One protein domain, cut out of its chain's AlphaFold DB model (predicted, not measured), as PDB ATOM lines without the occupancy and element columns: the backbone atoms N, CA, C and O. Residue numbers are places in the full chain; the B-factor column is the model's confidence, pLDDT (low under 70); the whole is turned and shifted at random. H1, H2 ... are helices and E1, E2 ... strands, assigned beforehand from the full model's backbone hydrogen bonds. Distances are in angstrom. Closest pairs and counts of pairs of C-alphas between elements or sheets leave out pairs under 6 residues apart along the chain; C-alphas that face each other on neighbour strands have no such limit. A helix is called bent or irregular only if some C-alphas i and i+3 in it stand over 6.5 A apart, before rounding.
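What this domain is: This is residues 29 to 121 of the 228 residues of an uncharacterized protein of Sideroxydans lithotrophicus (strain ES-1) (UniProt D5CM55). One antiparallel sheet of seven strands is folded back on itself into two leaves that face each other, E4 E3 E2 and E7 E6 E5, with E1 as the hinge and the fold open between the edge strands E4 and E5. A helical hairpin, H2 and H3, is at one end of the longest axis, and the short helix H1 is at the other. The printed part has 93 residues with three named helices and seven named strands, in the chain order H1 E1 H2 H3 E2 E3 E4 E5 E6 E7; the sheet's order is E4 E3 E2 E1 E7 E6 E5, and the class is mixed. It is compact, with a radius of gyration of the C-alphas of 12.7 A and spans of 37 by 30 by 26 A.

How they stand to each other: Begin at H1, residues 29 to 32, which only grazes the sheet, with its residues 30 to 32. Next comes E1, residues 36 to 40, antiparallel to E2, residues 67 to 70, with N 38 and O 68 2.8 A apart, and to E7, residues 110 to 118, with N 39 and O 115 2.9 A apart. H2, residues 41 to 50, stands up from the sheet at 50 degrees; its closest C-alphas to E7 are those of Lys 41 and Phe 114, 5.2 A. H3, residues 53 to 61, touches H2 as a hairpin, closest at the C-alphas of Phe 43 and Phe 60, 4.8 A; they run opposite ways at a tilt of 35.0 degrees, only just steep. Every O i to N i+4 pair is within hydrogen-bond range in H3 and 4 of 6 in H2; H1 is too short for one. E2, E3, residues 76 to 80, and E4, residues 84 to 87, form a meander, each strand the antiparallel neighbour of the one before; look at N 69 and O 77, 2.8 A, and N 78 and O 86, 2.8 A. E5, residues 91 to 94, E6, residues 97 to 101, and E7 form another, with N 92 and O 99 at 2.9 A and N 98 and O 114 at 2.9 A. E4 and E5 are apart.

Where its parts are: Find C-alpha 29 at (-56.857, -6.240, -26.624), where H1 begins. E1 is 13.3 A long, H2 14.6 A and H3 10.4 A; H2 is irregular, with C-alphas 45 and 48 7.4 A apart. E3 measures 13.2 A and E6 13.6 A. E7, 22.2 A long, ends at C-alpha 118, (-42.457, -11.761, -38.205).

The domain as a whole: The C-alphas farthest apart are those of Ser 29 and Asn 52, 37.5 A. The printed part has no cut, and no link is long. Mean pLDDT of the printed part is 88.4; residues 62, 63 and 106 are under 70.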
ATOM      1  N   SER A  29     -56.644  -4.788 -26.707       95.69
ATOM      2  CA  SER A  29     -56.857  -6.240 -26.624       95.69
ATOM      3  C   SER A  29     -56.936  -6.907 -27.998       95.69
ATOM      4  O   SER A  29     -56.402  -8.003 -28.166       95.69
ATOM      5  N   HIS A  30     -57.543  -6.242 -28.986       95.62
ATOM      6  CA  HIS A  30     -57.554  -6.715 -30.368       95.62
ATOM      7  C   HIS A  30     -56.162  -6.623 -31.006       95.62
ATOM      8  O   HIS A  30     -55.727  -7.543 -31.691       95.62
ATOM      9  N   LEU A  31     -55.427  -5.539 -30.754       96.38
ATOM     10  CA  LEU A  31     -54.064  -5.376 -31.269       96.38
ATOM     11  C   LEU A  31     -53.109  -6.411 -30.661       96.38
ATOM     12  O   LEU A  31     -52.331  -7.029 -31.382       96.38
ATOM     13  N   LYS A  32     -53.232  -6.696 -29.362       95.62
ATOM     14  CA  LYS A  32     -52.435  -7.709 -28.659       95.62
ATOM     15  C   LYS A  32     -52.488  -9.088 -29.324       95.62
ATOM     16  O   LYS A  32     -51.452  -9.740 -29.431       95.62
ATOM     17  N   SER A  33     -53.651  -9.543 -29.802       95.50
ATOM     18  CA  SER A  33     -53.754 -10.846 -30.488       95.50
ATOM     19  C   SER A  33     -53.028 -10.882 -31.838       95.50
ATOM     20  O   SER A  33     -52.872 -11.949 -32.426       95.50
ATOM     21  N   HIS A  34     -52.572  -9.728 -32.320       96.19
ATOM     22  CA  HIS A  34     -51.845  -9.560 -33.568       96.19
ATOM     23  C   HIS A  34     -50.368  -9.192 -33.355       96.19
ATOM     24  O   HIS A  34     -49.671  -8.958 -34.336       96.19
ATOM     25  N   ALA A  35     -49.850  -9.221 -32.121       95.19
ATOM     26  CA  ALA A  35     -48.475  -8.826 -31.805       95.19
ATOM     27  C   ALA A  35     -47.422  -9.385 -32.785       95.19
ATOM     28  O   ALA A  35     -47.433 -10.579 -33.117       95.19
ATOM     29  N   GLY A  36     -46.524  -8.531 -33.275       94.94
ATOM     30  CA  GLY A  36     -45.533  -8.874 -34.291       94.94
ATOM     31  C   GLY A  36     -44.895  -7.674 -34.982       94.94
ATOM     32  O   GLY A  36     -45.224  -6.526 -34.687       94.94
ATOM     33  N   HIS A  37     -43.991  -7.981 -35.909       94.94
ATOM     34  CA  HIS A  37     -43.305  -7.020 -36.767       94.94
ATOM     35  C   HIS A  37     -43.984  -6.960 -38.137       94.94
ATOM     36  O   HIS A  37     -44.294  -7.996 -38.741       94.94
ATOM     37  N   TYR A  38     -44.218  -5.746 -38.621       95.50
ATOM     38  CA  TYR A  38     -44.983  -5.466 -39.824       95.50
ATOM     39  C   TYR A  38     -44.196  -4.577 -40.782       95.50
ATOM     40  O   TYR A  38     -43.750  -3.493 -40.419       95.50
ATOM     41  N   ALA A  39     -44.106  -5.001 -42.039       94.25
ATOM     42  CA  ALA A  39     -43.489  -4.227 -43.107       94.25
ATOM     43  C   ALA A  39     -44.561  -3.577 -43.982       94.25
ATOM     44  O   ALA A  39     -45.646  -4.134 -44.175       94.25
ATOM     45  N   LYS A  40     -44.247  -2.427 -44.581       93.88
ATOM     46  CA  LYS A  40     -45.097  -1.838 -45.618       93.88
ATOM     47  C   LYS A  40     -45.207  -2.814 -46.788       93.88
ATOM     48  O   LYS A  40     -44.190  -3.258 -47.325       93.88
ATOM     49  N   LYS A  41     -46.432  -3.153 -47.198       94.44
ATOM     50  CA  LYS A  41     -46.676  -4.238 -48.163       94.44
ATOM     51  C   LYS A  41     -45.935  -4.030 -49.481       94.44
ATOM     52  O   LYS A  41     -45.247  -4.927 -49.955       94.44
ATOM     53  N   ILE A  42     -46.021  -2.820 -50.039       93.31
ATOM     54  CA  ILE A  42     -45.354  -2.489 -51.304       93.31
ATOM     55  C   ILE A  42     -43.831  -2.625 -51.213       93.31
ATOM     56  O   ILE A  42     -43.211  -3.102 -52.157       93.31
ATOM     57  N   PHE A  43     -43.230  -2.268 -50.078       93.19
ATOM     58  CA  PHE A  43     -41.802  -2.444 -49.853       93.19
ATOM     59  C   PHE A  43     -41.447  -3.931 -49.789       93.19
ATOM     60  O   PHE A  43     -40.590  -4.388 -50.541       93.19
ATOM     61  N   TRP A  44     -42.162  -4.701 -48.968       94.06
ATOM     62  CA  TRP A  44     -41.924  -6.136 -48.806       94.06
ATOM     63  C   TRP A  44     -42.050  -6.927 -50.113       94.06
ATOM     64  O   TRP A  44     -41.225  -7.798 -50.398       94.06
ATOM     65  N   ASP A  45     -43.070  -6.625 -50.913       93.94
ATOM     66  CA  ASP A  45     -43.340  -7.335 -52.165       93.94
ATOM     67  C   ASP A  45     -42.279  -7.040 -53.235       93.94
ATOM     68  O   ASP A  45     -41.945  -7.921 -54.026       93.94
ATOM     69  N   ASN A  46     -41.711  -5.829 -53.240       92.62
ATOM     70  CA  ASN A  46     -40.728  -5.407 -54.242       92.62
ATOM     71  C   ASN A  46     -39.269  -5.608 -53.808       92.62
ATOM     72  O   ASN A  46     -38.372  -5.520 -54.648       92.62
ATOM     73  N   LEU A  47     -39.016  -5.895 -52.528       91.31
ATOM     74  CA  LEU A  47     -37.664  -6.016 -51.987       91.31
ATOM     75  C   LEU A  47     -36.775  -7.013 -52.769       91.31
ATOM     76  O   LEU A  47     -35.668  -6.624 -53.146       91.31
ATOM     77  N   PRO A  48     -37.235  -8.234 -53.125       86.56
ATOM     78  CA  PRO A  48     -36.411  -9.179 -53.887       86.56
ATOM     79  C   PRO A  48     -36.139  -8.747 -55.333       86.56
ATOM     80  O   PRO A  48     -35.145  -9.160 -55.918       86.56
ATOM     81  N   ALA A  49     -37.024  -7.939 -55.928       87.06
ATOM     82  CA  ALA A  49     -36.878  -7.488 -57.312       87.06
ATOM     83  C   ALA A  49     -35.818  -6.387 -57.450       87.06
ATOM     84  O   ALA A  49     -35.124  -6.326 -58.460       87.06
ATOM     85  N   VAL A  50     -35.695  -5.527 -56.435       86.19
ATOM     86  CA  VAL A  50     -34.641  -4.504 -56.377       86.19
ATOM     87  C   VAL A  50     -33.322  -5.123 -55.929       86.19
ATOM     88  O   VAL A  50     -32.281  -4.847 -56.518       86.19
ATOM     89  N   ASN A  51     -33.373  -5.978 -54.899       83.12
ATOM     90  CA  ASN A  51     -32.213  -6.655 -54.310       83.12
ATOM     91  C   ASN A  51     -31.053  -5.691 -53.950       83.12
ATOM     92  O   ASN A  51     -29.876  -6.046 -53.975       83.12
ATOM     93  N   ASN A  52     -31.417  -4.446 -53.642       88.56
ATOM     94  CA  ASN A  52     -30.579  -3.344 -53.185       88.56
ATOM     95  C   ASN A  52     -31.385  -2.622 -52.100       88.56
ATOM     96  O   ASN A  52     -32.480  -2.110 -52.358       88.56
ATOM     97  N   TRP A  53     -30.883  -2.669 -50.870       90.94
ATOM     98  CA  TRP A  53     -31.630  -2.253 -49.690       90.94
ATOM     99  C   TRP A  53     -31.868  -0.731 -49.636       90.94
ATOM    100  O   TRP A  53     -33.043  -0.343 -49.608       90.94
ATOM    101  N   PRO A  54     -30.838   0.139 -49.726       87.81
ATOM    102  CA  PRO A  54     -31.031   1.590 -49.792       87.81
ATOM    103  C   PRO A  54     -31.977   2.025 -50.918       87.81
ATOM    104  O   PRO A  54     -32.853   2.875 -50.721       87.81
ATOM    105  N   GLU A  55     -31.860   1.415 -52.102       88.50
ATOM    106  CA  GLU A  55     -32.735   1.741 -53.229       88.50
ATOM    107  C   GLU A  55     -34.195   1.365 -52.944       88.50
ATOM    108  O   GLU A  55     -35.104   2.164 -53.199       88.50
ATOM    109  N   ALA A  56     -34.433   0.173 -52.390       90.31
ATOM    110  CA  ALA A  56     -35.774  -0.282 -52.043       90.31
ATOM    111  C   ALA A  56     -36.412   0.609 -50.963       90.31
ATOM    112  O   ALA A  56     -37.598   0.944 -51.077       90.31
ATOM    113  N   LEU A  57     -35.637   1.041 -49.960       87.50
ATOM    114  CA  LEU A  57     -36.099   1.981 -48.935       87.50
ATOM    115  C   LEU A  57     -36.539   3.308 -49.548       87.50
ATOM    116  O   LEU A  57     -37.682   3.731 -49.343       87.50
ATOM    117  N   ARG A  58     -35.678   3.921 -50.367       86.25
ATOM    118  CA  ARG A  58     -35.972   5.192 -51.041       86.25
ATOM    119  C   ARG A  58     -37.211   5.095 -51.931       86.25
ATOM    120  O   ARG A  58     -38.036   6.005 -51.942       86.25
ATOM    121  N   LYS A  59     -37.344   4.001 -52.687       87.75
ATOM    122  CA  LYS A  59     -38.396   3.852 -53.701       87.75
ATOM    123  C   LYS A  59     -39.757   3.476 -53.121       87.75
ATOM    124  O   LYS A  59     -40.775   3.952 -53.621       87.75
ATOM    125  N   PHE A  60     -39.791   2.611 -52.109       87.06
ATOM    126  CA  PHE A  60     -41.041   1.988 -51.658       87.06
ATOM    127  C   PHE A  60     -41.372   2.221 -50.192       87.06
ATOM    128  O   PHE A  60     -42.535   2.056 -49.811       87.06
ATOM    129  N   ASN A  61     -40.388   2.598 -49.377       77.19
ATOM    130  CA  ASN A  61     -40.582   2.716 -47.941       77.19
ATOM    131  C   ASN A  61     -40.671   4.157 -47.436       77.19
ATOM    132  O   ASN A  61     -40.999   4.309 -46.271       77.19
ATOM    133  N   SER A  62     -40.457   5.167 -48.305       65.31
ATOM    134  CA  SER A  62     -40.646   6.611 -48.044       65.31
ATOM    135  C   SER A  62     -40.343   6.948 -46.580       65.31
ATOM    136  O   SER A  62     -41.291   6.921 -45.805       65.31
ATOM    137  N   TYR A  63     -39.057   7.121 -46.230       64.00
ATOM    138  CA  TYR A  63     -38.426   7.196 -44.888       64.00
ATOM    139  C   TYR A  63     -39.322   7.465 -43.648       64.00
ATOM    140  O   TYR A  63     -39.089   6.890 -42.590       64.00
ATOM    141  N   ASP A  64     -40.377   8.255 -43.786       70.94
ATOM    142  CA  ASP A  64     -41.527   8.500 -42.909       70.94
ATOM    143  C   ASP A  64     -42.272   7.285 -42.293       70.94
ATOM    144  O   ASP A  64     -43.115   7.509 -41.433       70.94
ATOM    145  N   SER A  65     -42.106   6.020 -42.714       79.62
ATOM    146  CA  SER A  65     -42.739   4.861 -42.020       79.62
ATOM    147  C   SER A  65     -42.174   3.504 -42.458       79.62
ATOM    148  O   SER A  65     -42.781   2.778 -43.247       79.62
ATOM    149  N   SER A  66     -41.007   3.144 -41.929       83.06
ATOM    150  CA  SER A  66     -40.250   1.971 -42.366       83.06
ATOM    151  C   SER A  66     -40.886   0.630 -41.992       83.06
ATOM    152  O   SER A  66     -40.892  -0.300 -42.806       83.06
ATOM    153  N   ALA A  67     -41.421   0.530 -40.778       92.12
ATOM    154  CA  ALA A  67     -42.066  -0.668 -40.250       92.12
ATOM    155  C   ALA A  67     -42.956  -0.327 -39.049       92.12
ATOM    156  O   ALA A  67     -42.863   0.767 -38.493       92.12
ATOM    157  N   ILE A  68     -43.812  -1.266 -38.647       93.75
ATOM    158  CA  ILE A  68     -44.671  -1.159 -37.464       93.75
ATOM    159  C   ILE A  68     -44.439  -2.364 -36.553       93.75
ATOM    160  O   ILE A  68     -44.431  -3.506 -37.003       93.75
ATOM    161  N   ASN A  69     -44.323  -2.110 -35.257       94.06
ATOM    162  CA  ASN A  69     -44.286  -3.122 -34.215       94.06
ATOM    163  C   ASN A  69     -45.584  -3.073 -33.408       94.06
ATOM    164  O   ASN A  69     -45.961  -2.019 -32.900       94.06
ATOM    165  N   ILE A  70     -46.254  -4.216 -33.262       95.00
ATOM    166  CA  ILE A  70     -47.334  -4.403 -32.289       95.00
ATOM    167  C   ILE A  70     -46.800  -5.282 -31.159       95.00
ATOM    168  O   ILE A  70     -46.482  -6.449 -31.382       95.00
ATOM    169  N   TYR A  71     -46.706  -4.742 -29.950       93.56
ATOM    170  CA  TYR A  71     -46.229  -5.469 -28.774       93.56
ATOM    171  C   TYR A  71     -47.319  -6.367 -28.176       93.56
ATOM    172  O   TYR A  71     -48.514  -6.206 -28.436       93.56
ATOM    173  N   ASP A  72     -46.917  -7.300 -27.316       94.06
ATOM    174  CA  ASP A  72     -47.805  -8.215 -26.580       94.06
ATOM    175  C   ASP A  72     -48.706  -7.513 -25.541       94.06
ATOM    176  O   ASP A  72     -49.617  -8.117 -24.969       94.06
ATOM    177  N   THR A  73     -48.486  -6.221 -25.317       93.75
ATOM    178  CA  THR A  73     -49.359  -5.321 -24.557       93.75
ATOM    179  C   THR A  73     -50.473  -4.709 -25.412       93.75
ATOM    180  O   THR A  73     -51.393  -4.102 -24.867       93.75
ATOM    181  N   GLY A  74     -50.410  -4.859 -26.740       94.25
ATOM    182  CA  GLY A  74     -51.261  -4.148 -27.698       94.25
ATOM    183  C   GLY A  74     -50.770  -2.738 -28.035       94.25
ATOM    184  O   GLY A  74     -51.416  -2.047 -28.821       94.25
ATOM    185  N   MET A  75     -49.639  -2.306 -27.465       94.19
ATOM    186  CA  MET A  75     -48.974  -1.060 -27.846       94.19
ATOM    187  C   MET A  75     -48.470  -1.155 -29.288       94.19
ATOM    188  O   MET A  75     -47.935  -2.188 -29.688       94.19
ATOM    189  N   VAL A  76     -48.605  -0.069 -30.048       94.12
ATOM    190  CA  VAL A  76     -48.140   0.010 -31.434       94.12
ATOM    191  C   VAL A  76     -47.056   1.074 -31.540       94.12
ATOM    192  O   VAL A  76     -47.257   2.208 -31.099       94.12
ATOM    193  N   ALA A  77     -45.921   0.716 -32.132       92.00
ATOM    194  CA  ALA A  77     -44.834   1.631 -32.442       92.00
ATOM    195  C   ALA A  77     -44.563   1.653 -33.945       92.00
ATOM    196  O   ALA A  77     -44.499   0.605 -34.584       92.00
ATOM    197  N   ILE A  78     -44.400   2.848 -34.498       90.44
ATOM    198  CA  ILE A  78     -43.870   3.061 -35.840       90.44
ATOM    199  C   ILE A  78     -42.354   3.202 -35.764       90.44
ATOM    200  O   ILE A  78     -41.845   3.815 -34.830       90.44
ATOM    201  N   ILE A  79     -41.658   2.632 -36.744       88.81
ATOM    202  CA  ILE A  79     -40.223   2.791 -36.968       88.81
ATOM    203  C   ILE A  79     -40.041   3.755 -38.143       88.81
ATOM    204  O   ILE A  79     -40.566   3.503 -39.229       88.81
ATOM    205  N   PHE A  80     -39.303   4.840 -37.936       84.75
ATOM    206  CA  PHE A  80     -38.975   5.848 -38.941       84.75
ATOM    207  C   PHE A  80     -37.523   5.699 -39.380       84.75
ATOM    208  O   PHE A  80     -36.621   5.643 -38.545       84.75
ATOM    209  N   GLY A  81     -37.299   5.615 -40.691       78.38
ATOM    210  CA  GLY A  81     -35.967   5.530 -41.291       78.38
ATOM    211  C   GLY A  81     -35.068   4.402 -40.775       78.38
ATOM    212  O   GLY A  81     -33.877   4.455 -41.037       78.38
ATOM    213  N   TRP A  82     -35.608   3.416 -40.044       84.00
ATOM    214  CA  TRP A  82     -34.847   2.430 -39.256       84.00
ATOM    215  C   TRP A  82     -33.970   3.003 -38.132       84.00
ATOM    216  O   TRP A  82     -33.229   2.248 -37.510       84.00
ATOM    217  N   HIS A  83     -34.105   4.294 -37.833       74.81
ATOM    218  CA  HIS A  83     -33.316   5.008 -36.829       74.81
ATOM    219  C   HIS A  83     -34.143   5.346 -35.582       74.81
ATOM    220  O   HIS A  83     -33.669   5.264 -34.451       74.81
ATOM    221  N   GLU A  84     -35.412   5.710 -35.780       75.38
ATOM    222  CA  GLU A  84     -36.266   6.251 -34.724       75.38
ATOM    223  C   GLU A  84     -37.531   5.418 -34.539       75.38
ATOM    224  O   GLU A  84     -38.016   4.759 -35.461       75.38
ATOM    225  N   GLY A  85     -38.102   5.479 -33.335       78.44
ATOM    226  CA  GLY A  85     -39.380   4.858 -33.021       78.44
ATOM    227  C   GLY A  85     -40.314   5.823 -32.303       78.44
ATOM    228  O   GLY A  85     -39.891   6.540 -31.397       78.44
ATOM    229  N   ALA A  86     -41.599   5.814 -32.659       82.50
ATOM    230  CA  ALA A  86     -42.632   6.532 -31.914       82.50
ATOM    231  C   ALA A  86     -43.853   5.650 -31.666       82.50
ATOM    232  O   ALA A  86     -44.226   4.818 -32.489       82.50
ATOM    233  N   THR A  87     -44.522   5.845 -30.535       84.06
ATOM    234  CA  THR A  87     -45.812   5.199 -30.279       84.06
ATOM    235  C   THR A  87     -46.902   5.845 -31.126       84.06
ATOM    236  O   THR A  87     -47.015   7.072 -31.146       84.06
ATOM    237  N   VAL A  88     -47.747   5.040 -31.770       80.62
ATOM    238  CA  VAL A  88     -48.919   5.538 -32.507       80.62
ATOM    239  C   VAL A  88     -50.189   5.351 -31.688       80.62
ATOM    240  O   VAL A  88     -50.357   4.365 -30.974       80.62
ATOM    241  N   THR A  89     -51.107   6.307 -31.801       81.38
ATOM    242  CA  THR A  89     -52.342   6.333 -31.003       81.38
ATOM    243  C   THR A  89     -53.499   5.576 -31.648       81.38
ATOM    244  O   THR A  89     -54.467   5.255 -30.965       81.38
ATOM    245  N   CYS A  90     -53.424   5.286 -32.951       91.81
ATOM    246  CA  CYS A  90     -54.512   4.643 -33.679       91.81
ATOM    247  C   CYS A  90     -54.005   3.703 -34.772       91.81
ATOM    248  O   CYS A  90     -53.347   4.128 -35.725       91.81
ATOM    249  N   ALA A  91     -54.390   2.437 -34.648       94.75
ATOM    250  CA  ALA A  91     -54.166   1.379 -35.618       94.75
ATOM    251  C   ALA A  91     -55.467   0.594 -35.815       94.75
ATOM    252  O   ALA A  91     -56.264   0.494 -34.882       94.75
ATOM    253  N   ASN A  92     -55.694   0.045 -37.003       95.38
ATOM    254  CA  ASN A  92     -56.829  -0.832 -37.275       95.38
ATOM    255  C   ASN A  92     -56.484  -1.829 -38.390       95.38
ATOM    256  O   ASN A  92     -55.645  -1.548 -39.248       95.38
ATOM    257  N   PHE A  93     -57.141  -2.984 -38.376       94.81
ATOM    258  CA  PHE A  93     -57.041  -3.972 -39.438       94.81
ATOM    259  C   PHE A  93     -58.164  -3.774 -40.458       94.81
ATOM    260  O   PHE A  93     -59.337  -3.686 -40.102       94.81
ATOM    261  N   ARG A  94     -57.803  -3.736 -41.740       92.12
ATOM    262  CA  ARG A  94     -58.736  -3.733 -42.875       92.12
ATOM    263  C   ARG A  94     -58.352  -4.898 -43.767       92.12
ATOM    264  O   ARG A  94     -57.212  -4.957 -44.209       92.12
ATOM    265  N   ASP A  95     -59.258  -5.852 -43.953       87.88
ATOM    266  CA  ASP A  95     -59.007  -7.052 -44.760       87.88
ATOM    267  C   ASP A  95     -57.722  -7.812 -44.354       87.88
ATOM    268  O   ASP A  95     -56.983  -8.323 -45.187       87.88
ATOM    269  N   SER A  96     -57.467  -7.917 -43.043       88.31
ATOM    270  CA  SER A  96     -56.259  -8.526 -42.437       88.31
ATOM    271  C   SER A  96     -54.950  -7.751 -42.625       88.31
ATOM    272  O   SER A  96     -53.897  -8.199 -42.168       88.31
ATOM    273  N   GLU A  97     -54.996  -6.575 -43.239       94.62
ATOM    274  CA  GLU A  97     -53.854  -5.682 -43.375       94.62
ATOM    275  C   GLU A  97     -53.893  -4.605 -42.296       94.62
ATOM    276  O   GLU A  97     -54.952  -4.074 -41.960       94.62
ATOM    277  N   LEU A  98     -52.730  -4.276 -41.742       96.31
ATOM    278  CA  LEU A  98     -52.604  -3.256 -40.714       96.31
ATOM    279  C   LEU A  98     -52.543  -1.870 -41.360       96.31
ATOM    280  O   LEU A  98     -51.758  -1.624 -42.276       96.31
ATOM    281  N   TRP A  99     -53.336  -0.950 -40.834       95.06
ATOM    282  CA  TRP A  99     -53.307   0.466 -41.168       95.06
ATOM    283  C   TRP A  99     -53.116   1.261 -39.883       95.06
ATOM    284  O   TRP A  99     -53.658   0.896 -38.838       95.06
ATOM    285  N   ILE A 100     -52.373   2.360 -39.949       93.31
ATOM    286  CA  ILE A 100     -52.216   3.285 -38.820       93.31
ATOM    287  C   ILE A 100     -52.589   4.699 -39.250       93.31
ATOM    288  O   ILE A 100     -52.492   5.030 -40.434       93.31
ATOM    289  N   LYS A 101     -53.020   5.541 -38.313       90.69
ATOM    290  CA  LYS A 101     -53.133   6.979 -38.584       90.69
ATOM    291  C   LYS A 101     -51.750   7.605 -38.470       90.69
ATOM    292  O   LYS A 101     -51.073   7.415 -37.464       90.69
ATOM    293  N   ASP A 102     -51.357   8.339 -39.503       84.81
ATOM    294  CA  ASP A 102     -50.104   9.083 -39.545       84.81
ATOM    295  C   ASP A 102     -50.059  10.103 -38.390       84.81
ATOM    296  O   ASP A 102     -50.880  11.032 -38.381       84.81
ATOM    297  N   PRO A 103     -49.138   9.947 -37.418       78.31
ATOM    298  CA  PRO A 103     -49.054  10.834 -36.263       78.31
ATOM    299  C   PRO A 103     -48.612  12.256 -36.638       78.31
ATOM    300  O   PRO A 103     -48.913  13.192 -35.898       78.31
ATOM    301  N   ALA A 104     -47.943  12.440 -37.782       78.12
ATOM    302  CA  ALA A 104     -47.503  13.743 -38.271       78.12
ATOM    303  C   ALA A 104     -48.583  14.468 -39.098       78.12
ATOM    304  O   ALA A 104     -48.447  15.654 -39.407       78.12
ATOM    305  N   SER A 105     -49.678  13.788 -39.462       78.12
ATOM    306  CA  SER A 105     -50.719  14.363 -40.314       78.12
ATOM    307  C   SER A 105     -51.844  15.017 -39.500       78.12
ATOM    308  O   SER A 105     -52.631  14.311 -38.864       78.12
ATOM    309  N   PRO A 106     -52.077  16.342 -39.624       68.38
ATOM    310  CA  PRO A 106     -53.208  17.006 -38.967       68.38
ATOM    311  C   PRO A 106     -54.569  16.518 -39.491       68.38
ATOM    312  O   PRO A 106     -55.599  16.741 -38.863       68.38
ATOM    313  N   LYS A 107     -54.585  15.834 -40.643       75.12
ATOM    314  CA  LYS A 107     -55.786  15.241 -41.245       75.12
ATOM    315  C   LYS A 107     -56.001  13.780 -40.847       75.12
ATOM    316  O   LYS A 107     -56.925  13.165 -41.370       75.12
ATOM    317  N   SER A 108     -55.176  13.219 -39.952       75.75
ATOM    318  CA  SER A 108     -55.319  11.833 -39.477       75.75
ATOM    319  C   SER A 108     -55.385  10.812 -40.623       75.75
ATOM    320  O   SER A 108     -56.208   9.894 -40.617       75.75
ATOM    321  N   LYS A 109     -54.550  11.004 -41.653       87.94
ATOM    322  CA  LYS A 109     -54.537  10.145 -42.840       87.94
ATOM    323  C   LYS A 109     -54.115   8.728 -42.450       87.94
ATOM    324  O   LYS A 109     -53.104   8.542 -41.783       87.94
ATOM    325  N   TRP A 110     -54.859   7.731 -42.918       89.81
ATOM    326  CA  TRP A 110     -54.453   6.336 -42.801       89.81
ATOM    327  C   TRP A 110     -53.283   6.030 -43.744       89.81
ATOM    328  O   TRP A 110     -53.351   6.328 -44.940       89.81
ATOM    329  N   ILE A 111     -52.234   5.416 -43.208       89.75
ATOM    330  CA  ILE A 111     -51.072   4.923 -43.948       89.75
ATOM    331  C   ILE A 111     -50.993   3.400 -43.822       89.75
ATOM    332  O   ILE A 111     -51.315   2.825 -42.780       89.75
ATOM    333  N   GLY A 112     -50.628   2.751 -44.924       90.81
ATOM    334  CA  GLY A 112     -50.677   1.304 -45.092       90.81
ATOM    335  C   GLY A 112     -50.907   0.917 -46.561       90.81
ATOM    336  O   GLY A 112     -50.826   1.786 -47.437       90.81
ATOM    337  N   PRO A 113     -51.179  -0.367 -46.843       94.50
ATOM    338  CA  PRO A 113     -51.241  -1.451 -45.866       94.50
ATOM    339  C   PRO A 113     -49.858  -1.906 -45.387       94.50
ATOM    340  O   PRO A 113     -48.877  -1.913 -46.139       94.50
ATOM    341  N   PHE A 114     -49.802  -2.334 -44.130       95.81
ATOM    342  CA  PHE A 114     -48.692  -3.071 -43.543       95.81
ATOM    343  C   PHE A 114     -49.088  -4.538 -43.368       95.81
ATOM    344  O   PHE A 114     -50.224  -4.857 -43.010       95.81
ATOM    345  N   ILE A 115     -48.141  -5.440 -43.597       96.25
ATOM    346  CA  ILE A 115     -48.334  -6.887 -43.471       96.25
ATOM    347  C   ILE A 115     -47.387  -7.450 -42.428       96.25
ATOM    348  O   ILE A 115     -46.258  -6.980 -42.286       96.25
ATOM    349  N   LYS A 116     -47.844  -8.466 -41.698       96.06
ATOM    350  CA  LYS A 116     -47.022  -9.140 -40.697       96.06
ATOM    351  C   LYS A 116     -45.929  -9.939 -41.395       96.06
ATOM    352  O   LYS A 116     -46.234 -10.804 -42.212       96.06
ATOM    353  N   VAL A 117     -44.675  -9.671 -41.054       94.19
ATOM    354  CA  VAL A 117     -43.512 -10.383 -41.611       94.19
ATOM    355  C   VAL A 117     -42.794 -11.231 -40.567       94.19
ATOM    356  O   VAL A 117     -42.016 -12.110 -40.926       94.19
ATOM    357  N   GLY A 118     -43.091 -11.018 -39.282       93.38
ATOM    358  CA  GLY A 118     -42.457 -11.761 -38.205       93.38
ATOM    359  C   GLY A 118     -43.038 -11.495 -36.822       93.38
ATOM    360  O   GLY A 118     -44.029 -10.777 -36.653       93.38
ATOM    361  N   ALA A 119     -42.419 -12.108 -35.820       92.12
ATOM    362  CA  ALA A 119     -42.655 -11.804 -34.415       92.12
ATOM    363  C   ALA A 119     -41.738 -10.652 -33.973       92.12
ATOM    364  O   ALA A 119     -40.718 -10.389 -34.602       92.12
ATOM    365  N   ILE A 120     -42.076  -9.977 -32.876       85.88
ATOM    366  CA  ILE A 120     -41.106  -9.111 -32.199       85.88
ATOM    367  C   ILE A 120     -40.231 -10.028 -31.351       85.88
ATOM    368  O   ILE A 120     -40.732 -10.669 -30.428       85.88
ATOM    369  N   VAL A 121     -38.943 -10.113 -31.680       72.12
ATOM    370  CA  VAL A 121     -37.970 -10.903 -30.919       72.12
ATOM    371  C   VAL A 121     -36.918  -9.949 -30.349       72.12
ATOM    372  O   VAL A 121     -36.041  -9.498 -31.091       72.12
TER     373      VAL A 121